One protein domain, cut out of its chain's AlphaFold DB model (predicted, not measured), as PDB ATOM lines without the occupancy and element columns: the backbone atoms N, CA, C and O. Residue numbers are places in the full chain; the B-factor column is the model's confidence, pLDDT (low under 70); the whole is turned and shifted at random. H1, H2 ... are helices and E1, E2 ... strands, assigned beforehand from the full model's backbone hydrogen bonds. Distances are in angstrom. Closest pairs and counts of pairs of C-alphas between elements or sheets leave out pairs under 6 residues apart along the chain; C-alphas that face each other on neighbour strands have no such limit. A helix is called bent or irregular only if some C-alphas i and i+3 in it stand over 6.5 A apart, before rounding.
ATOM      1  N   GLU A   4     211.189 219.094 257.586       83.88
ATOM      2  CA  GLU A   4     210.965 217.762 258.163       83.88
ATOM      3  C   GLU A   4     211.919 216.715 257.579       83.88
ATOM      4  O   GLU A   4     212.548 215.961 258.320       83.88
ATOM      5  N   ARG A   5     212.100 216.710 256.253       87.38
ATOM      6  CA  ARG A   5     212.999 215.760 255.589       87.38
ATOM      7  C   ARG A   5     214.468 216.038 255.900       87.38
ATOM      8  O   ARG A   5     215.223 215.087 256.082       87.38
ATOM      9  N   ILE A   6     214.857 217.311 256.015       85.56
ATOM     10  CA  ILE A   6     216.201 217.688 256.479       85.56
ATOM     11  C   ILE A   6     216.433 217.136 257.888       85.56
ATOM     12  O   ILE A   6     217.421 216.446 258.108       85.56
ATOM     13  N   MET A   7     215.491 217.344 258.815       84.25
ATOM     14  CA  MET A   7     215.604 216.811 260.179       84.25
ATOM     15  C   MET A   7     215.684 215.279 260.201       84.25
ATOM     16  O   MET A   7     216.517 214.729 260.918       84.25
ATOM     17  N   LYS A   8     214.879 214.582 259.383       87.69
ATOM     18  CA  LYS A   8     214.925 213.113 259.259       87.69
ATOM     19  C   LYS A   8     216.284 212.616 258.749       87.69
ATOM     20  O   LYS A   8     216.714 211.533 259.126       87.69
ATOM     21  N   ARG A   9     216.959 213.393 257.893       92.62
ATOM     22  CA  ARG A   9     218.206 213.000 257.219       92.62
ATOM     23  C   ARG A   9     219.461 213.667 257.780       92.62
ATOM     24  O   ARG A   9     220.523 213.485 257.199       92.62
ATOM     25  N   GLU A  10     219.395 214.383 258.902       91.12
ATOM     26  CA  GLU A  10     220.531 215.179 259.404       91.12
ATOM     27  C   GLU A  10     221.810 214.344 259.594       91.12
ATOM     28  O   GLU A  10     222.901 214.774 259.231       91.12
ATOM     29  N   LYS A  11     221.682 213.099 260.068       90.94
ATOM     30  CA  LYS A  11     222.818 212.172 260.232       90.94
ATOM     31  C   LYS A  11     223.408 211.650 258.919       90.94
ATOM     32  O   LYS A  11     224.521 211.137 258.912       90.94
ATOM     33  N   LEU A  12     222.666 211.762 257.820       91.88
ATOM     34  CA  LEU A  12     223.079 211.360 256.473       91.88
ATOM     35  C   LEU A  12     223.658 212.530 255.670       91.88
ATOM     36  O   LEU A  12     224.018 212.352 254.504       91.88
ATOM     37  N   LYS A  13     223.720 213.726 256.266       92.75
ATOM     38  CA  LYS A  13     224.168 214.935 255.590       92.75
ATOM     39  C   LYS A  13     225.605 214.769 255.067       92.75
ATOM     40  O   LYS A  13     226.506 214.443 255.843       92.75
ATOM     41  N   PRO A  14     225.842 215.008 253.766       90.44
ATOM     42  CA  PRO A  14     227.183 214.996 253.195       90.44
ATOM     43  C   PRO A  14     228.102 216.043 253.843       90.44
ATOM     44  O   PRO A  14     227.651 217.115 254.249       90.44
ATOM     45  N   LEU A  15     229.405 215.750 253.904       88.00
ATOM     46  CA  LEU A  15     230.417 216.665 254.460       88.00
ATOM     47  C   LEU A  15     230.684 217.888 253.575       88.00
ATOM     48  O   LEU A  15     231.175 218.907 254.056       88.00
ATOM     49  N   GLY A  16     230.398 217.775 252.284       86.62
ATOM     50  CA  GLY A  16     230.579 218.836 251.310       86.62
ATOM     51  C   GLY A  16     229.568 218.705 250.185       86.62
ATOM     52  O   GLY A  16     228.680 217.853 250.235       86.62
ATOM     53  N   THR A  17     229.742 219.553 249.180       89.19
ATOM     54  CA  THR A  17     228.804 219.680 248.071       89.19
ATOM     55  C   THR A  17     229.581 219.661 246.764       89.19
ATOM     56  O   THR A  17     230.314 220.600 246.456       89.19
ATOM     57  N   HIS A  18     229.451 218.559 246.032       90.94
ATOM     58  CA  HIS A  18     230.205 218.252 244.815       90.94
ATOM     59  C   HIS A  18     229.285 218.035 243.604       90.94
ATOM     60  O   HIS A  18     229.718 218.159 242.457       90.94
ATOM     61  N   THR A  19     228.014 217.723 243.854       92.75
ATOM     62  CA  THR A  19     226.983 217.510 242.839       92.75
ATOM     63  C   THR A  19     226.188 218.786 242.563       92.75
ATOM     64  O   THR A  19     225.972 219.629 243.441       92.75
ATOM     65  N   ALA A  20     225.679 218.920 241.333       93.19
ATOM     66  CA  ALA A  20     224.832 220.052 240.965       93.19
ATOM     67  C   ALA A  20     223.568 220.130 241.841       93.19
ATOM     68  O   ALA A  20     223.178 221.220 242.259       93.19
ATOM     69  N   VAL A  21     222.954 218.986 242.171       93.62
ATOM     70  CA  VAL A  21     221.750 218.944 243.017       93.62
ATOM     71  C   VAL A  21     222.013 219.448 244.435       93.62
ATOM     72  O   VAL A  21     221.188 220.192 244.975       93.62
ATOM     73  N   GLY A  22     223.162 219.109 245.028       92.19
ATOM     74  CA  GLY A  22     223.488 219.561 246.373       92.19
ATOM     75  C   GLY A  22     223.660 221.068 246.426       92.19
ATOM     76  O   GLY A  22     223.025 221.750 247.232       92.19
ATOM     77  N   HIS A  23     224.399 221.614 245.471       91.81
ATOM     78  CA  HIS A  23     224.607 223.046 245.422       91.81
ATOM     79  C   HIS A  23     223.321 223.832 245.092       91.81
ATOM     80  O   HIS A  23     223.066 224.899 245.657       91.81
ATOM     81  N   LEU A  24     222.470 223.313 244.197       93.38
ATOM     82  CA  LEU A  24     221.161 223.912 243.912       93.38
ATOM     83  C   LEU A  24     220.275 223.959 245.165       93.38
ATOM     84  O   LEU A  24     219.511 224.916 245.330       93.38
ATOM     85  N   ASN A  25     220.381 222.960 246.049       92.62
ATOM     86  CA  ASN A  25     219.694 222.930 247.340       92.62
ATOM     87  C   ASN A  25     220.246 223.961 248.326       92.62
ATOM     88  O   ASN A  25     219.451 224.713 248.891       92.62
ATOM     89  N   GLU A  26     221.568 224.065 248.477       90.19
ATOM     90  CA  GLU A  26     222.208 225.079 249.330       90.19
ATOM     91  C   GLU A  26     221.788 226.501 248.946       90.19
ATOM     92  O   GLU A  26     221.407 227.303 249.799       90.19
ATOM     93  N   LEU A  27     221.788 226.799 247.643       89.56
ATOM     94  CA  LEU A  27     221.430 228.121 247.129       89.56
ATOM     95  C   LEU A  27     219.921 228.331 246.943       89.56
ATOM     96  O   LEU A  27     219.510 229.406 246.510       89.56
ATOM     97  N   LYS A  28     219.086 227.323 247.228       91.81
ATOM     98  CA  LYS A  28     217.630 227.327 246.969       91.81
ATOM     99  C   LYS A  28     217.253 227.658 245.513       91.81
ATOM    100  O   LYS A  28     216.154 228.145 245.251       91.81
ATOM    101  N   LYS A  29     218.148 227.356 244.569       93.75
ATOM    102  CA  LYS A  29     218.021 227.618 243.124       93.75
ATOM    103  C   LYS A  29     217.336 226.492 242.349       93.75
ATOM    104  O   LYS A  29     216.995 226.649 241.181       93.75
ATOM    105  N   TRP A  30     217.084 225.357 243.000       94.44
ATOM    106  CA  TRP A  30     216.369 224.219 242.416       94.44
ATOM    107  C   TRP A  30     214.954 224.555 241.916       94.44
ATOM    108  O   TRP A  30     214.434 223.847 241.059       94.44
ATOM    109  N   LYS A  31     214.343 225.639 242.411       95.56
ATOM    110  CA  LYS A  31     213.007 226.107 242.001       95.56
ATOM    111  C   LYS A  31     212.919 226.497 240.524       95.56
ATOM    112  O   LYS A  31     211.831 226.484 239.960       95.56
ATOM    113  N   ASP A  32     214.052 226.811 239.903       94.38
ATOM    114  CA  ASP A  32     214.110 227.195 238.493       94.38
ATOM    115  C   ASP A  32     214.498 226.025 237.580       94.38
ATOM    116  O   ASP A  32     214.591 226.200 236.362       94.38
ATOM    117  N   ILE A  33     214.755 224.842 238.138       95.25
ATOM    118  CA  ILE A  33     215.203 223.669 237.386       95.25
ATOM    119  C   ILE A  33     214.009 222.729 237.162       95.25
ATOM    120  O   ILE A  33     213.323 222.385 238.132       95.25
ATOM    121  N   PRO A  34     213.726 222.313 235.910       95.56
ATOM    122  CA  PRO A  34     212.670 221.342 235.629       95.56
ATOM    123  C   PRO A  34     212.814 220.062 236.465       95.56
ATOM    124  O   PRO A  34     213.929 219.670 236.810       95.56
ATOM    125  N   TYR A  35     211.681 219.430 236.790       96.94
ATOM    126  CA  TYR A  35     211.538 218.291 237.710       96.94
ATOM    127  C   TYR A  35     211.881 218.593 239.172       96.94
ATOM    128  O   TYR A  35     211.081 218.313 240.061       96.94
ATOM    129  N   LEU A  36     213.020 219.239 239.436       97.00
ATOM    130  CA  LEU A  36     213.433 219.614 240.786       97.00
ATOM    131  C   LEU A  36     212.449 220.598 241.430       97.00
ATOM    132  O   LEU A  36     212.115 220.446 242.604       97.00
ATOM    133  N   LYS A  37     211.955 221.582 240.671       95.62
ATOM    134  CA  LYS A  37     211.000 222.589 241.161       95.62
ATOM    135  C   LYS A  37     209.712 221.984 241.740       95.62
ATOM    136  O   LYS A  37     209.203 222.498 242.731       95.62
ATOM    137  N   ASP A  38     209.241 220.880 241.161       95.00
ATOM    138  CA  ASP A  38     207.982 220.216 241.526       95.00
ATOM    139  C   ASP A  38     208.190 219.140 242.609       95.00
ATOM    140  O   ASP A  38     207.239 218.553 243.118       95.00
ATOM    141  N   ASN A  39     209.450 218.890 242.981       96.81
ATOM    142  CA  ASN A  39     209.865 217.829 243.899       96.81
ATOM    143  C   ASN A  39     210.779 218.358 245.008       96.81
ATOM    144  O   ASN A  39     211.676 217.665 245.478       96.81
ATOM    145  N   GLU A  40     210.583 219.614 245.415       95.25
ATOM    146  CA  GLU A  40     211.336 220.256 246.497       95.25
ATOM    147  C   GLU A  40     212.866 220.206 246.327       95.25
ATOM    148  O   GLU A  40     213.608 220.146 247.308       95.25
ATOM    149  N   GLY A  41     213.366 220.216 245.097       95.75
ATOM    150  CA  GLY A  41     214.795 220.132 244.808       95.75
ATOM    151  C   GLY A  41     215.378 218.725 244.865       95.75
ATOM    152  O   GLY A  41     216.599 218.595 244.908       95.75
ATOM    153  N   MET A  42     214.536 217.693 244.881       97.38
ATOM    154  CA  MET A  42     214.951 216.302 245.009       97.38
ATOM    155  C   MET A  42     214.995 215.581 243.655       97.38
ATOM    156  O   MET A  42     214.242 215.894 242.727       97.38
ATOM    157  N   LEU A  43     215.860 214.576 243.566       98.38
ATOM    158  CA  LEU A  43     215.955 213.623 242.467       98.38
ATOM    159  C   LEU A  43     214.863 212.542 242.562       98.38
ATOM    160  O   LEU A  43     214.375 212.258 243.663       98.38
ATOM    161  N   PRO A  44     214.517 211.909 241.428       98.44
ATOM    162  CA  PRO A  44     213.695 210.703 241.388       98.44
ATOM    163  C   PRO A  44     214.211 209.571 242.288       98.44
ATOM    164  O   PRO A  44     215.422 209.462 242.494       98.44
ATOM    165  N   PRO A  45     213.316 208.689 242.774       98.44
ATOM    166  CA  PRO A  45     213.697 207.502 243.539       98.44
ATOM    167  C   PRO A  45     214.432 206.457 242.690       98.44
ATOM    168  O   PRO A  45     215.117 205.612 243.251       98.44
ATOM    169  N   PHE A  46     214.308 206.493 241.359       98.81
ATOM    170  CA  PHE A  46     214.933 205.538 240.443       98.81
ATOM    171  C   PHE A  46     216.227 206.122 239.862       98.81
ATOM    172  O   PHE A  46     216.191 207.031 239.030       98.81
ATOM    173  N   ILE A  47     217.379 205.626 240.316       98.88
ATOM    174  CA  ILE A  47     218.701 206.194 240.024       98.88
ATOM    175  C   ILE A  47     219.584 205.162 239.324       98.88
ATOM    176  O   ILE A  47     219.903 204.114 239.876       98.88
ATOM    177  N   THR A  48     220.071 205.500 238.134       98.81
ATOM    178  CA  THR A  48     221.138 204.763 237.451       98.81
ATOM    179  C   THR A  48     222.483 205.441 237.707       98.81
ATOM    180  O   THR A  48     222.717 206.562 237.256       98.81
ATOM    181  N   ALA A  49     223.391 204.757 238.397       98.69
ATOM    182  CA  ALA A  49     224.761 205.201 238.627       98.69
ATOM    183  C   ALA A  49     225.702 204.681 237.524       98.69
ATOM    184  O   ALA A  49     225.790 203.473 237.277       98.69
ATOM    185  N   VAL A  50     226.438 205.582 236.870       98.62
ATOM    186  CA  VAL A  50     227.390 205.257 235.796       98.62
ATOM    187  C   VAL A  50     228.769 205.848 236.073       98.62
ATOM    188  O   VAL A  50     228.889 206.984 236.506       98.62
ATOM    189  N   GLY A  51     229.837 205.119 235.757       97.25
ATOM    190  CA  GLY A  51     231.204 205.578 236.037       97.25
ATOM    191  C   GLY A  51     231.703 206.741 235.165       97.25
ATOM    192  O   GLY A  51     232.763 207.284 235.448       97.25
ATOM    193  N   SER A  52     230.991 207.134 234.099       96.25
ATOM    194  CA  SER A  52     231.468 208.180 233.181       96.25
ATOM    195  C   SER A  52     230.381 209.126 232.676       96.25
ATOM    196  O   SER A  52     229.278 208.714 232.307       96.25
ATOM    197  N   ARG A  53     230.742 210.408 232.542       96.69
ATOM    198  CA  ARG A  53     229.933 211.452 231.895       96.69
ATOM    199  C   ARG A  53     229.401 211.066 230.522       96.69
ATOM    200  O   ARG A  53     228.258 211.378 230.196       96.69
ATOM    201  N   ALA A  54     230.212 210.389 229.712       97.12
ATOM    202  CA  ALA A  54     229.807 209.961 228.375       97.12
ATOM    203  C   ALA A  54     228.560 209.062 228.424       97.12
ATOM    204  O   ALA A  54     227.667 209.211 227.592       97.12
ATOM    205  N   ARG A  55     228.449 208.190 229.439       97.50
ATOM    206  CA  ARG A  55     227.260 207.351 229.639       97.50
ATOM    207  C   ARG A  55     226.043 208.162 230.078       97.50
ATOM    208  O   ARG A  55     224.963 207.916 229.551       97.50
ATOM    209  N   VAL A  56     226.211 209.176 230.933       98.38
ATOM    210  CA  VAL A  56     225.120 210.113 231.281       98.38
ATOM    211  C   VAL A  56     224.588 210.811 230.025       98.38
ATOM    212  O   VAL A  56     223.384 210.836 229.790       98.38
ATOM    213  N   LYS A  57     225.482 211.318 229.167       97.88
ATOM    214  CA  LYS A  57     225.117 212.015 227.920       97.88
ATOM    215  C   LYS A  57     224.438 211.113 226.893       97.88
ATOM    216  O   LYS A  57     223.623 211.586 226.108       97.88
ATOM    217  N   LYS A  58     224.768 209.824 226.899       98.19
ATOM    218  CA  LYS A  58     224.216 208.833 225.973       98.19
ATOM    219  C   LYS A  58     222.893 208.226 226.453       98.19
ATOM    220  O   LYS A  58     222.121 207.732 225.636       98.19
ATOM    221  N   ALA A  59     222.615 208.269 227.754       98.62
ATOM    222  CA  ALA A  59     221.421 207.667 228.336       98.62
ATOM    223  C   ALA A  59     220.101 208.090 227.656       98.62
ATOM    224  O   ALA A  59     219.310 207.191 227.370       98.62
ATOM    225  N   PRO A  60     219.862 209.374 227.293       98.69
ATOM    226  CA  PRO A  60     218.614 209.761 226.641       98.69
ATOM    227  C   PRO A  60     218.325 208.996 225.350       98.69
ATOM    228  O   PRO A  60     217.195 208.563 225.139       98.69
ATOM    229  N   SER A  61     219.336 208.793 224.499       98.38
ATOM    230  CA  SER A  61     219.161 208.097 223.221       98.38
ATOM    231  C   SER A  61     219.101 206.579 223.385       98.38
ATOM    232  O   SER A  61     218.345 205.920 222.681       98.38
ATOM    233  N   VAL A  62     219.852 206.009 224.332       98.44
ATOM    234  CA  VAL A  62     219.834 204.558 224.602       98.44
ATOM    235  C   VAL A  62     218.503 204.107 225.199       98.44
ATOM    236  O   VAL A  62     218.043 203.003 224.898       98.44
ATOM    237  N   LEU A  63     217.911 204.957 226.039       98.50
ATOM    238  CA  LEU A  63     216.708 204.669 226.817       98.50
ATOM    239  C   LEU A  63     215.437 205.291 226.227       98.50
ATOM    240  O   LEU A  63     214.367 205.119 226.799       98.50
ATOM    241  N   ASN A  64     215.541 206.012 225.103       97.81
ATOM    242  CA  ASN A  64     214.441 206.776 224.507       97.81
ATOM    243  C   ASN A  64     213.735 207.706 225.515       97.81
ATOM    244  O   ASN A  64     212.506 207.808 225.524       97.81
ATOM    245  N   MET A  65     214.514 208.394 226.356       98.38
ATOM    246  CA  MET A  65     213.962 209.293 227.372       98.38
ATOM    247  C   MET A  65     213.216 210.468 226.732       98.38
ATOM    248  O   MET A  65     213.684 211.076 225.765       98.38
ATOM    249  N   LYS A  66     212.072 210.819 227.316       97.88
ATOM    250  CA  LYS A  66     211.336 212.050 227.039       97.88
ATOM    251  C   LYS A  66     211.841 213.171 227.934       97.88
ATOM    252  O   LYS A  66     212.187 212.936 229.094       97.88
ATOM    253  N   ASP A  67     211.894 214.363 227.346       95.94
ATOM    254  CA  ASP A  67     212.231 215.625 228.005       95.94
ATOM    255  C   ASP A  67     213.484 215.561 228.910       95.94
ATOM    256  O   ASP A  67     213.439 215.971 230.068       95.94
ATOM    257  N   PRO A  68     214.631 215.042 228.421       98.06
ATOM    258  CA  PRO A  68     215.837 214.913 229.235       98.06
ATOM    259  C   PRO A  68     216.353 216.281 229.709       98.06
ATOM    260  O   PRO A  68     216.565 217.195 228.910       98.06
ATOM    261  N   VAL A  69     216.622 216.401 231.009       98.00
ATOM    262  CA  VAL A  69     217.140 217.612 231.660       98.00
ATOM    263  C   VAL A  69     218.473 217.304 232.331       98.00
ATOM    264  O   VAL A  69     218.530 216.636 233.365       98.00
ATOM    265  N   PHE A  70     219.557 217.815 231.747       97.38
ATOM    266  CA  PHE A  70     220.893 217.755 232.339       97.38
ATOM    267  C   PHE A  70     221.019 218.821 233.431       97.38
ATOM    268  O   PHE A  70     221.133 220.013 233.144       97.38
ATOM    269  N   ILE A  71     220.971 218.395 234.692       95.88
ATOM    270  CA  ILE A  71     220.904 219.288 235.858       95.88
ATOM    271  C   ILE A  71     222.156 220.163 235.942       95.88
ATOM    272  O   ILE A  71     222.054 221.359 236.216       95.88
ATOM    273  N   ASP A  72     223.330 219.580 235.703       94.25
ATOM    274  CA  ASP A  72     224.613 220.279 235.742       94.25
ATOM    275  C   ASP A  72     224.708 221.373 234.668       94.25
ATOM    276  O   ASP A  72     225.170 222.481 234.950       94.25
ATOM    277  N   GLU A  73     224.202 221.103 233.464       94.25
ATOM    278  CA  GLU A  73     224.196 222.071 232.364       94.25
ATOM    279  C   GLU A  73     223.163 223.178 232.569       94.25
ATOM    280  O   GLU A  73     223.472 224.348 232.345       94.25
ATOM    281  N   GLU A  74     221.959 222.848 233.043       94.06
ATOM    282  CA  GLU A  74     220.941 223.854 233.355       94.06
ATOM    283  C   GLU A  74     221.382 224.756 234.515       94.06
ATOM    284  O   GLU A  74     221.221 225.979 234.444       94.06
ATOM    285  N   ALA A  75     222.009 224.191 235.551       92.00
ATOM    286  CA  ALA A  75     222.583 224.970 236.643       92.00
ATOM    287  C   ALA A  75     223.692 225.911 236.146       92.00
ATOM    288  O   ALA A  75     223.703 227.094 236.498       92.00
ATOM    289  N   LEU A  76     224.598 225.413 235.296       91.06
ATOM    290  CA  LEU A  76     225.661 226.221 234.701       91.06
ATOM    291  C   LEU A  76     225.088 227.357 233.847       91.06
ATOM    292  O   LEU A  76     225.460 228.514 234.032       91.06
ATOM    293  N   LYS A  77     224.149 227.042 232.952       91.19
ATOM    294  CA  LYS A  77     223.521 227.998 232.034       91.19
ATOM    295  C   LYS A  77     222.765 229.102 232.767       91.19
ATOM    296  O   LYS A  77     222.870 230.264 232.387       91.19
ATOM    297  N   LYS A  78     221.988 228.755 233.797       90.56
ATOM    298  CA  LYS A  78     221.137 229.723 234.506       90.56
ATOM    299  C   LYS A  78     221.885 230.536 235.548       90.56
ATOM    300  O   LYS A  78     221.497 231.668 235.824       90.56
ATOM    301  N   PHE A  79     222.926 229.967 236.150       88.81
ATOM    302  CA  PHE A  79     223.542 230.562 237.333       88.81
ATOM    303  C   PHE A  79     225.032 230.868 237.188       88.81
ATOM    304  O   PHE A  79     225.581 231.511 238.081       88.81
ATOM    305  N   GLY A  80     225.676 230.457 236.091       81.88
ATOM    306  CA  GLY A  80     227.082 230.756 235.797       81.88
ATOM    307  C   GLY A  80     228.072 230.041 236.718       81.88
ATOM    308  O   GLY A  80     229.190 230.509 236.925       81.88
ATOM    309  N   LEU A  81     227.658 228.937 237.336       67.44
ATOM    310  CA  LEU A  81     228.414 228.331 238.421       67.44
ATOM    311  C   LEU A  81     229.284 227.175 237.914       67.44
ATOM    312  O   LEU A  81     228.882 226.013 237.913       67.44
ATOM    313  N   ASN A  82     230.521 227.493 237.530       63.88
ATOM    314  CA  ASN A  82     231.494 226.527 236.992       63.88
ATOM    315  C   ASN A  82     231.817 225.349 237.939       63.88
ATOM    316  O   ASN A  82     232.280 224.306 237.480       63.88
ATOM    317  N   ALA A  83     231.565 225.475 239.247       59.25
ATOM    318  CA  ALA A  83     231.784 224.400 240.222       59.25
ATOM    319  C   ALA A  83     230.822 223.197 240.059       59.25
ATOM    320  O   ALA A  83     231.134 222.112 240.536       59.25
ATOM    321  N   TYR A  84     229.700 223.361 239.346       61.81
ATOM    322  CA  TYR A  84     228.579 222.409 239.301       61.81
ATOM    323  C   TYR A  84     228.742 221.352 238.199       61.81
ATOM    324  O   TYR A  84     228.122 220.297 238.257       61.81
ATOM    325  N   GLY A  85     229.596 221.614 237.203       59.78
ATOM    326  CA  GLY A  85     229.813 220.750 236.038       59.78
ATOM    327  C   GLY A  85     230.836 219.632 236.245       59.78
ATOM    328  O   GLY A  85     231.367 219.113 235.262       59.78
ATOM    329  N   ARG A  86     231.200 219.293 237.490       80.62
ATOM    330  CA  ARG A  86     232.185 218.232 237.781       80.62
ATOM    331  C   ARG A  86     231.580 216.833 237.717       80.62
ATOM    332  O   ARG A  86     232.256 215.914 237.261       80.62
ATOM    333  N   VAL A  87     230.313 216.707 238.096       92.44
ATOM    334  CA  VAL A  87     229.555 215.456 238.100       92.44
ATOM    335  C   VAL A  87     228.337 215.641 237.212       92.44
ATOM    336  O   VAL A  87     227.489 216.483 237.502       92.44
ATOM    337  N   SER A  88     228.257 214.886 236.117       96.06
ATOM    338  CA  SER A  88     227.115 214.999 235.211       96.06
ATOM    339  C   SER A  88     225.888 214.283 235.766       96.06
ATOM    340  O   SER A  88     225.985 213.162 236.272       96.06
ATOM    341  N   MET A  89     224.728 214.932 235.665       97.50
ATOM    342  CA  MET A  89     223.466 214.414 236.186       97.50
ATOM    343  C   MET A  89     222.333 214.721 235.218       97.50
ATOM    344  O   MET A  89     222.212 215.830 234.704       97.50
ATOM    345  N   LEU A  90     221.461 213.749 235.016       97.88
ATOM    346  CA  LEU A  90     220.323 213.834 234.116       97.88
ATOM    347  C   LEU A  90     219.071 213.360 234.848       97.88
ATOM    348  O   LEU A  90     219.132 212.360 235.555       97.88
ATOM    349  N   ILE A  91     217.941 214.025 234.623       98.69
ATOM    350  CA  ILE A  91     216.609 213.454 234.852       98.69
ATOM    351  C   ILE A  91     215.926 213.325 233.496       98.69
ATOM    352  O   ILE A  91     215.948 214.264 232.704       98.69
ATOM    353  N   GLY A  92     215.323 212.176 233.228       98.25
ATOM    354  CA  GLY A  92     214.477 211.968 232.059       98.25
ATOM    355  C   GLY A  92     213.295 211.075 232.397       98.25
ATOM    356  O   GLY A  92     213.279 210.414 233.437       98.25
ATOM    357  N   ILE A  93     212.302 211.065 231.514       98.44
ATOM    358  CA  ILE A  93     211.099 210.247 231.667       98.44
ATOM    359  C   ILE A  93     211.156 209.071 230.699       98.44
ATOM    360  O   ILE A  93     211.463 209.253 229.522       98.44
ATOM    361  N   ILE A  94     210.842 207.869 231.172       98.12
ATOM    362  CA  ILE A  94     210.595 206.713 230.312       98.12
ATOM    363  C   ILE A  94     209.098 206.433 230.305       98.12
ATOM    364  O   ILE A  94     208.489 206.224 231.351       98.12
ATOM    365  N   GLU A  95     208.519 206.427 229.109       97.00
ATOM    366  CA  GLU A  95     207.140 205.996 228.902       97.00
ATOM    367  C   GLU A  95     207.096 204.468 228.899       97.00
ATOM    368  O   GLU A  95     207.698 203.822 228.036       97.00
ATOM    369  N   TYR A  96     206.395 203.896 229.872       94.88
ATOM    370  CA  TYR A  96     206.269 202.458 230.047       94.88
ATOM    371  C   TYR A  96     204.810 202.074 230.267       94.88
ATOM    372  O   TYR A  96     204.214 202.380 231.299       94.88
ATOM    373  N   GLU A  97     204.223 201.408 229.272       90.88
ATOM    374  CA  GLU A  97     202.792 201.096 229.211       90.88
ATOM    375  C   GLU A  97     201.906 202.349 229.364       90.88
ATOM    376  O   GLU A  97     201.652 203.045 228.385       90.88
ATOM    377  N   ARG A  98     201.413 202.628 230.577       90.88
ATOM    378  CA  ARG A  98     200.576 203.795 230.913       90.88
ATOM    379  C   ARG A  98     201.200 204.671 232.005       90.88
ATOM    380  O   ARG A  98     200.488 205.443 232.640       90.88
ATOM    381  N   LEU A  99     202.499 204.512 232.257       94.25
ATOM    382  CA  LEU A  99     203.238 205.221 233.296       94.25
ATOM    383  C   LEU A  99     204.392 206.022 232.694       94.25
ATOM    384  O   LEU A  99     205.151 205.518 231.869       94.25
ATOM    385  N   SER A 100     204.558 207.243 233.191       96.69
ATOM    386  CA  SER A 100     205.706 208.104 232.912       96.69
ATOM    387  C   SER A 100     206.704 207.977 234.062       96.69
ATOM    388  O   SER A 100     206.566 208.646 235.084       96.69
ATOM    389  N   VAL A 101     207.691 207.090 233.932       98.12
ATOM    390  CA  VAL A 101     208.618 206.736 235.020       98.12
ATOM    391  C   VAL A 101     209.829 207.679 235.016       98.12
ATOM    392  O   VAL A 101     210.595 207.676 234.047       98.12
ATOM    393  N   PRO A 102     210.047 208.490 236.072       98.31
ATOM    394  CA  PRO A 102     211.184 209.398 236.142       98.31
ATOM    395  C   PRO A 102     212.446 208.657 236.578       98.31
ATOM    396  O   PRO A 102     212.471 208.029 237.636       98.31
ATOM    397  N   ILE A 103     213.518 208.769 235.797       98.69
ATOM    398  CA  ILE A 103     214.813 208.155 236.098       98.69
ATOM    399  C   ILE A 103     215.886 209.235 236.149       98.69
ATOM    400  O   ILE A 103     216.023 210.048 235.231       98.69
ATOM    401  N   ALA A 104     216.678 209.208 237.218       98.81
ATOM    402  CA  ALA A 104     217.926 209.945 237.295       98.81
ATOM    403  C   ALA A 104     219.084 209.093 236.768       98.81
ATOM    404  O   ALA A 104     219.196 207.917 237.108       98.81
ATOM    405  N   VAL A 105     219.982 209.685 235.985       98.81
ATOM    406  CA  VAL A 105     221.257 209.070 235.592       98.81
ATOM    407  C   VAL A 105     222.388 209.950 236.096       98.81
ATOM    408  O   VAL A 105     222.416 211.146 235.806       98.81
ATOM    409  N   VAL A 106     223.302 209.371 236.870       98.38
ATOM    410  CA  VAL A 106     224.314 210.126 237.617       98.38
ATOM    411  C   VAL A 106     225.699 209.542 237.391       98.38
ATOM    412  O   VAL A 106     225.906 208.333 237.498       98.38
ATOM    413  N   GLU A 107     226.654 210.418 237.090       97.94
ATOM    414  CA  GLU A 107     228.072 210.085 237.040       97.94
ATOM    415  C   GLU A 107     228.622 209.834 238.455       97.94
ATOM    416  O   GLU A 107     228.475 210.667 239.343       97.94
ATOM    417  N   THR A 108     229.297 208.708 238.673       97.12
ATOM    418  CA  THR A 108     229.979 208.405 239.943       97.12
ATOM    419  C   THR A 108     231.492 208.527 239.860       97.12
ATOM    420  O   THR A 108     232.132 208.629 240.903       97.12
ATOM    421  N   GLN A 109     232.041 208.606 238.641       95.81
ATOM    422  CA  GLN A 109     233.477 208.523 238.351       95.81
ATOM    423  C   GLN A 109     234.063 207.151 238.736       95.81
ATOM    424  O   GLN A 109     233.347 206.265 239.203       95.81
ATOM    425  N   MET A 110     235.353 206.953 238.458       95.31
ATOM    426  CA  MET A 110     236.052 205.695 238.724       95.31
ATOM    427  C   MET A 110     236.507 205.612 240.185       95.31
ATOM    428  O   MET A 110     237.058 206.575 240.726       95.31
ATOM    429  N   GLY A 111     236.340 204.437 240.782       96.19
ATOM    430  CA  GLY A 111     236.799 204.106 242.124       96.19
ATOM    431  C   GLY A 111     235.783 204.386 243.233       96.19
ATOM    432  O   GLY A 111     234.964 205.314 243.182       96.19
ATOM    433  N   CYS A 112     235.890 203.588 244.295       95.62
ATOM    434  CA  CYS A 112     235.047 203.689 245.480       95.62
ATOM    435  C   CYS A 112     235.057 205.077 246.155       95.62
ATOM    436  O   CYS A 112     233.972 205.528 246.512       95.62
ATOM    437  N   PRO A 113     236.189 205.803 246.314       94.19
ATOM    438  CA  PRO A 113     236.171 207.122 246.959       94.19
ATOM    439  C   PRO A 113     235.287 208.150 246.239       94.19
ATOM    440  O   PRO A 113     234.471 208.823 246.869       94.19
ATOM    441  N   ALA A 114     235.416 208.253 244.913       95.00
ATOM    442  CA  ALA A 114     234.630 209.197 244.123       95.00
ATOM    443  C   ALA A 114     233.151 208.789 244.094       95.00
ATOM    444  O   ALA A 114     232.270 209.620 244.321       95.00
ATOM    445  N   THR A 115     232.886 207.489 243.926       96.88
ATOM    446  CA  THR A 115     231.526 206.942 243.997       96.88
ATOM    447  C   THR A 115     230.881 207.227 245.346       96.88
ATOM    448  O   THR A 115     229.723 207.637 245.384       96.88
ATOM    449  N   GLN A 116     231.624 207.090 246.447       94.75
ATOM    450  CA  GLN A 116     231.115 207.351 247.788       94.75
ATOM    451  C   GLN A 116     230.641 208.799 247.947       94.75
ATOM    452  O   GLN A 116     229.542 209.031 248.450       94.75
ATOM    453  N   ILE A 117     231.452 209.766 247.508       94.44
ATOM    454  CA  ILE A 117     231.125 211.197 247.578       94.44
ATOM    455  C   ILE A 117     229.890 211.499 246.724       94.44
ATOM    456  O   ILE A 117     228.881 211.999 247.226       94.44
ATOM    457  N   ASN A 118     229.955 211.141 245.440       95.94
ATOM    458  CA  ASN A 118     228.944 211.511 244.453       95.94
ATOM    459  C   ASN A 118     227.596 210.848 244.757       95.94
ATOM    460  O   ASN A 118     226.543 211.494 244.699       95.94
ATOM    461  N   LEU A 119     227.610 209.563 245.121       96.94
ATOM    462  CA  LEU A 119     226.386 208.824 245.382       96.94
ATOM    463  C   LEU A 119     225.778 209.166 246.747       96.94
ATOM    464  O   LEU A 119     224.556 209.239 246.835       96.94
ATOM    465  N   ARG A 120     226.573 209.459 247.789       96.38
ATOM    466  CA  ARG A 120     226.020 209.903 249.084       96.38
ATOM    467  C   ARG A 120     225.211 211.188 248.930       96.38
ATOM    468  O   ARG A 120     224.094 211.263 249.437       96.38
ATOM    469  N   GLU A 121     225.738 212.177 248.209       95.38
ATOM    470  CA  GLU A 121     224.992 213.406 247.913       95.38
ATOM    471  C   GLU A 121     223.737 213.126 247.089       95.38
ATOM    472  O   GLU A 121     222.654 213.608 247.417       95.38
ATOM    473  N   THR A 122     223.863 212.291 246.060       97.06
ATOM    474  CA  THR A 122     222.742 211.897 245.202       97.06
ATOM    475  C   THR A 122     221.609 211.263 246.014       97.06
ATOM    476  O   THR A 122     220.466 211.703 245.907       97.06
ATOM    477  N   LEU A 123     221.913 210.279 246.867       97.69
ATOM    478  CA  LEU A 123     220.932 209.600 247.717       97.69
ATOM    479  C   LEU A 123     220.333 210.547 248.766       97.69
ATOM    480  O   LEU A 123     219.125 210.527 249.006       97.69
ATOM    481  N   TYR A 124     221.149 211.426 249.359       97.19
ATOM    482  CA  TYR A 124     220.675 212.429 250.316       97.19
ATOM    483  C   TYR A 124     219.616 213.352 249.699       97.19
ATOM    484  O   TYR A 124     218.620 213.670 250.354       97.19
ATOM    485  N   PHE A 125     219.781 213.712 248.423       96.88
ATOM    486  CA  PHE A 125     218.831 214.517 247.658       96.88
ATOM    487  C   PHE A 125     217.846 213.695 246.812       96.88
ATOM    488  O   PHE A 125     217.187 214.270 245.955       96.88
ATOM    489  N   ALA A 126     217.666 212.392 247.053       98.12
ATOM    490  CA  ALA A 126     216.679 211.567 246.345       98.12
ATOM    491  C   ALA A 126     215.371 211.387 247.131       98.12
ATOM    492  O   ALA A 126     215.377 211.263 248.362       98.12
ATOM    493  N   ARG A 127     214.233 211.371 246.431       97.12
ATOM    494  CA  ARG A 127     212.931 211.012 247.017       97.12
ATOM    495  C   ARG A 127     212.909 209.525 247.367       97.12
ATOM    496  O   ARG A 127     213.443 208.717 246.625       97.12
ATOM    497  N   ASP A 128     212.287 209.186 248.487       95.94
ATOM    498  CA  ASP A 128     212.103 207.815 248.996       95.94
ATOM    499  C   ASP A 128     210.618 207.423 249.106       95.94
ATOM    500  O   ASP A 128     210.300 206.331 249.553       95.94
ATOM    501  N   ASP A 129     209.719 208.317 248.698       94.44
ATOM    502  CA  ASP A 129     208.274 208.259 248.936       94.44
ATOM    503  C   ASP A 129     207.443 208.577 247.679       94.44
ATOM    504  O   ASP A 129     206.239 208.783 247.762       94.44
ATOM    505  N   GLY A 130     208.084 208.643 246.508       94.94
ATOM    506  CA  GLY A 130     207.446 208.947 245.223       94.94
ATOM    507  C   GLY A 130     207.933 210.244 244.577       94.94
ATOM    508  O   GLY A 130     208.699 211.006 245.170       94.94
ATOM    509  N   TYR A 131     207.531 210.483 243.330       97.94
ATOM    510  CA  TYR A 131     208.001 211.608 242.518       97.94
ATOM    511  C   TYR A 131     206.892 212.184 241.642       97.94
ATOM    512  O   TYR A 131     206.222 211.447 240.923       97.94
ATOM    513  N   ASN A 132     206.736 213.506 241.652       97.31
ATOM    514  CA  ASN A 132     205.763 214.207 240.825       97.31
ATOM    515  C   ASN A 132     206.311 214.446 239.417       97.31
ATOM    516  O   ASN A 132     207.349 215.087 239.235       97.31
ATOM    517  N   VAL A 133     205.566 213.985 238.415       94.50
ATOM    518  CA  VAL A 133     205.809 214.218 236.990       94.50
ATOM    519  C   VAL A 133     204.525 214.770 236.382       94.50
ATOM    520  O   VAL A 133     203.502 214.095 236.357       94.50
ATOM    521  N   ASN A 134     204.558 216.016 235.899       88.94
ATOM    522  CA  ASN A 134     203.421 216.660 235.223       88.94
ATOM    523  C   ASN A 134     202.094 216.585 236.012       88.94
ATOM    524  O   ASN A 134     201.028 216.365 235.442       88.94
ATOM    525  N   GLY A 135     202.161 216.746 237.338       90.00
ATOM    526  CA  GLY A 135     200.995 216.685 238.228       90.00
ATOM    527  C   GLY A 135     200.514 215.272 238.576       90.00
ATOM    528  O   GLY A 135     199.548 215.141 239.320       90.00
ATOM    529  N   THR A 136     201.180 214.229 238.074       93.75
ATOM    530  CA  THR A 136     200.944 212.834 238.462       93.75
ATOM    531  C   THR A 136     202.068 212.362 239.371       93.75
ATOM    532  O   THR A 136     203.244 212.533 239.054       93.75
ATOM    533  N   GLU A 137     201.718 211.757 240.501       96.06
ATOM    534  CA  GLU A 137     202.695 211.149 241.396       96.06
ATOM    535  C   GLU A 137     202.987 209.709 240.967       96.06
ATOM    536  O   GLU A 137     202.079 208.891 240.835       96.06
ATOM    537  N   ILE A 138     204.268 209.393 240.781       97.31
ATOM    538  CA  ILE A 138     204.760 208.026 240.637       97.31
ATOM    539  C   ILE A 138     205.230 207.553 242.005       97.31
ATOM    540  O   ILE A 138     206.229 208.053 242.528       97.31
ATOM    541  N   LYS A 139     204.514 206.588 242.586       96.88
ATOM    542  CA  LYS A 139     204.818 206.063 243.923       96.88
ATOM    543  C   LYS A 139     206.158 205.331 243.967       96.88
ATOM    544  O   LYS A 139     206.532 204.642 243.017       96.88
ATOM    545  N   SER A 140     206.823 205.440 245.112       97.25
ATOM    546  CA  SER A 140     207.969 204.619 245.502       97.25
ATOM    547  C   SER A 140     207.900 204.327 246.998       97.25
ATOM    548  O   SER A 140     207.387 205.140 247.762       97.25
ATOM    549  N   ASP A 141     208.416 203.177 247.410       96.88
ATOM    550  CA  ASP A 141     208.549 202.739 248.805       96.88
ATOM    551  C   ASP A 141     210.006 202.803 249.311       96.88
ATOM    552  O   ASP A 141     210.316 202.340 250.407       96.88
ATOM    553  N   GLY A 142     210.897 203.385 248.508       97.75
ATOM    554  CA  GLY A 142     212.300 203.615 248.825       97.75
ATOM    555  C   GLY A 142     213.048 204.266 247.664       97.75
ATOM    556  O   GLY A 142     212.458 204.676 246.660       97.75
ATOM    557  N   ILE A 143     214.367 204.361 247.791       98.69
ATOM    558  CA  ILE A 143     215.267 204.739 246.699       98.69
ATOM    559  C   ILE A 143     215.804 203.461 246.057       98.69
ATOM    560  O   ILE A 143     216.329 202.587 246.740       98.69
ATOM    561  N   TYR A 144     215.732 203.365 244.738       98.75
ATOM    562  CA  TYR A 144     216.281 202.266 243.957       98.75
ATOM    563  C   TYR A 144     217.492 202.767 243.184       98.75
ATOM    564  O   TYR A 144     217.361 203.585 242.276       98.75
ATOM    565  N   VAL A 145     218.675 202.267 243.530       98.75
ATOM    566  CA  VAL A 145     219.923 202.612 242.850       98.75
ATOM    567  C   VAL A 145     220.482 201.398 242.124       98.75
ATOM    568  O   VAL A 145     220.750 200.365 242.736       98.75
ATOM    569  N   VAL A 146     220.683 201.533 240.814       98.81
ATOM    570  CA  VAL A 146     221.352 200.525 239.989       98.81
ATOM    571  C   VAL A 146     222.675 201.064 239.467       98.81
ATOM    572  O   VAL A 146     222.698 202.068 238.755       98.81
ATOM    573  N   ARG A 147     223.785 200.385 239.762       98.56
ATOM    574  CA  ARG A 147     225.063 200.632 239.079       98.56
ATOM    575  C   ARG A 147     225.026 199.960 237.713       98.56
ATOM    576  O   ARG A 147     225.075 198.741 237.647       98.56
TER     577      ARG A 147
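What this domain is: This is residues 4 to 147 of the 350 residues of the protein "PNP_UDP_1 domain-containing protein" of Candidatus Micrarchaeota archaeon (UniProt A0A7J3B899). A strongly twisted sheet of five strands has H4 packed over one face and H7 over the other. At one end of the sheet H2, H5 and H6 form a small cluster of short helices, while the small hairpin of E5 and E6 packs on E4 and the irregular helix H1 lies on the outside of the body, coming close to H7 near Leu 12. The printed part has 144 residues with seven named helices and seven named strands, in the order H1 H2 H3 E1 H4 E2 H5 H6 E3 E4 H7 E5 E6 E7. The large sheet runs E2 E3 E4 E1 E7 and is mixed, E5 and E6 make an antiparallel sheet of two, and the class is mixed, helices and strands. The whole is compact, with a radius of gyration of the C-alphas of 14.0 A, and rounded, with spans of 40 by 36 by 31 A.

Where its parts are: H1, residues 4 to 12, begins at C-alpha 4 at (210.965, 217.762, 258.163) and is 13.8 A long; it is irregular, with C-alphas 8 and 11 8.0 A apart. H2 is residues 20 to 26 and H3 residues 29 to 32. E1, residues 46 to 50, is 13.3 A long. H4, residues 53 to 62, is 14.2 A long and irregular, with C-alphas 57 and 60 7.0 A apart. E2 is residues 66 to 70, H5 residues 71 to 79 and H6 residues 82 to 86; H6 is only just irregular, with C-alphas 83 and 86 6.6 A apart. E3, residues 89 to 96, measures 21.8 A, and E4, residues 99 to 107, measures 25.6 A from C-alpha 99 at (203.238, 205.221, 233.296). H7, residues 112 to 124, is 17.5 A long. E5 is residues 131 to 133, E6 residues 136 to 138, and E7, residues 143 to 147, ends at C-alpha 147 at (225.063, 200.632, 239.079).

How they stand to each other: In the large sheet E2 and E7 are edge strands. E2 and E3 are antiparallel, with N 69 and O 91 2.8 A apart. E3 and E4 form a hairpin, with N 94 and O 101 2.9 A apart. E4 and E1 are parallel, with N 48 and O 104 at 2.8 A, and so are E1 and E7, with N 47 and O 144 at 2.8 A. E1, H4 and E2 make a split strand-helix-strand unit, two strands running the same way with E3 and E4 between them, and its crossover is right-handed. There are three layers, helices on both faces of the sheet: H4 lies along E4 at a height over the sheet of 8.0 A, and H7, on the opposite face, runs along E1 at 9.6 A. H5 is on the same face as H7, but over none of the strands. H2, the hub, touches H5 at Ala 20 and Asp 72, whose C-alphas are 5.2 A apart, at a steep tilt of 54 degrees. H2 only just touches H6 and H7, with 3 pairs of C-alphas within 8 A each; H7 does so with residues 121 to 122 alone. H3 and H5 are near each other. H1 and H7 are close but not clearly touching, the closest C-alphas being those of Leu 12 and Tyr 124, 6.7 A apart. E5 and E6 form a hairpin, with N 133 and O 136 at 2.8 A; the closest C-alphas of E4 and E5 are those of Pro 102 and Val 133, 7.3 A apart. Every O i to N i+4 pair is within hydrogen-bond range in H2, H5 and H7, against 3 of 5 in H1, 4 of 6 in H4 and 0 of 1 in H6, where 0 of 2 O i to N i+3 pairs are within range; H3 is too short for an O i to N i+4 pair.

The domain as a whole: The C-alphas farthest apart are those of Leu 15 and Glu 97, at 40.5 A. The printed part has no cut. The link from H3 to E1, residues 33 to 45, is long. Mean pLDDT of the printed part is 93.9, and residues 81 to 85 are under 70.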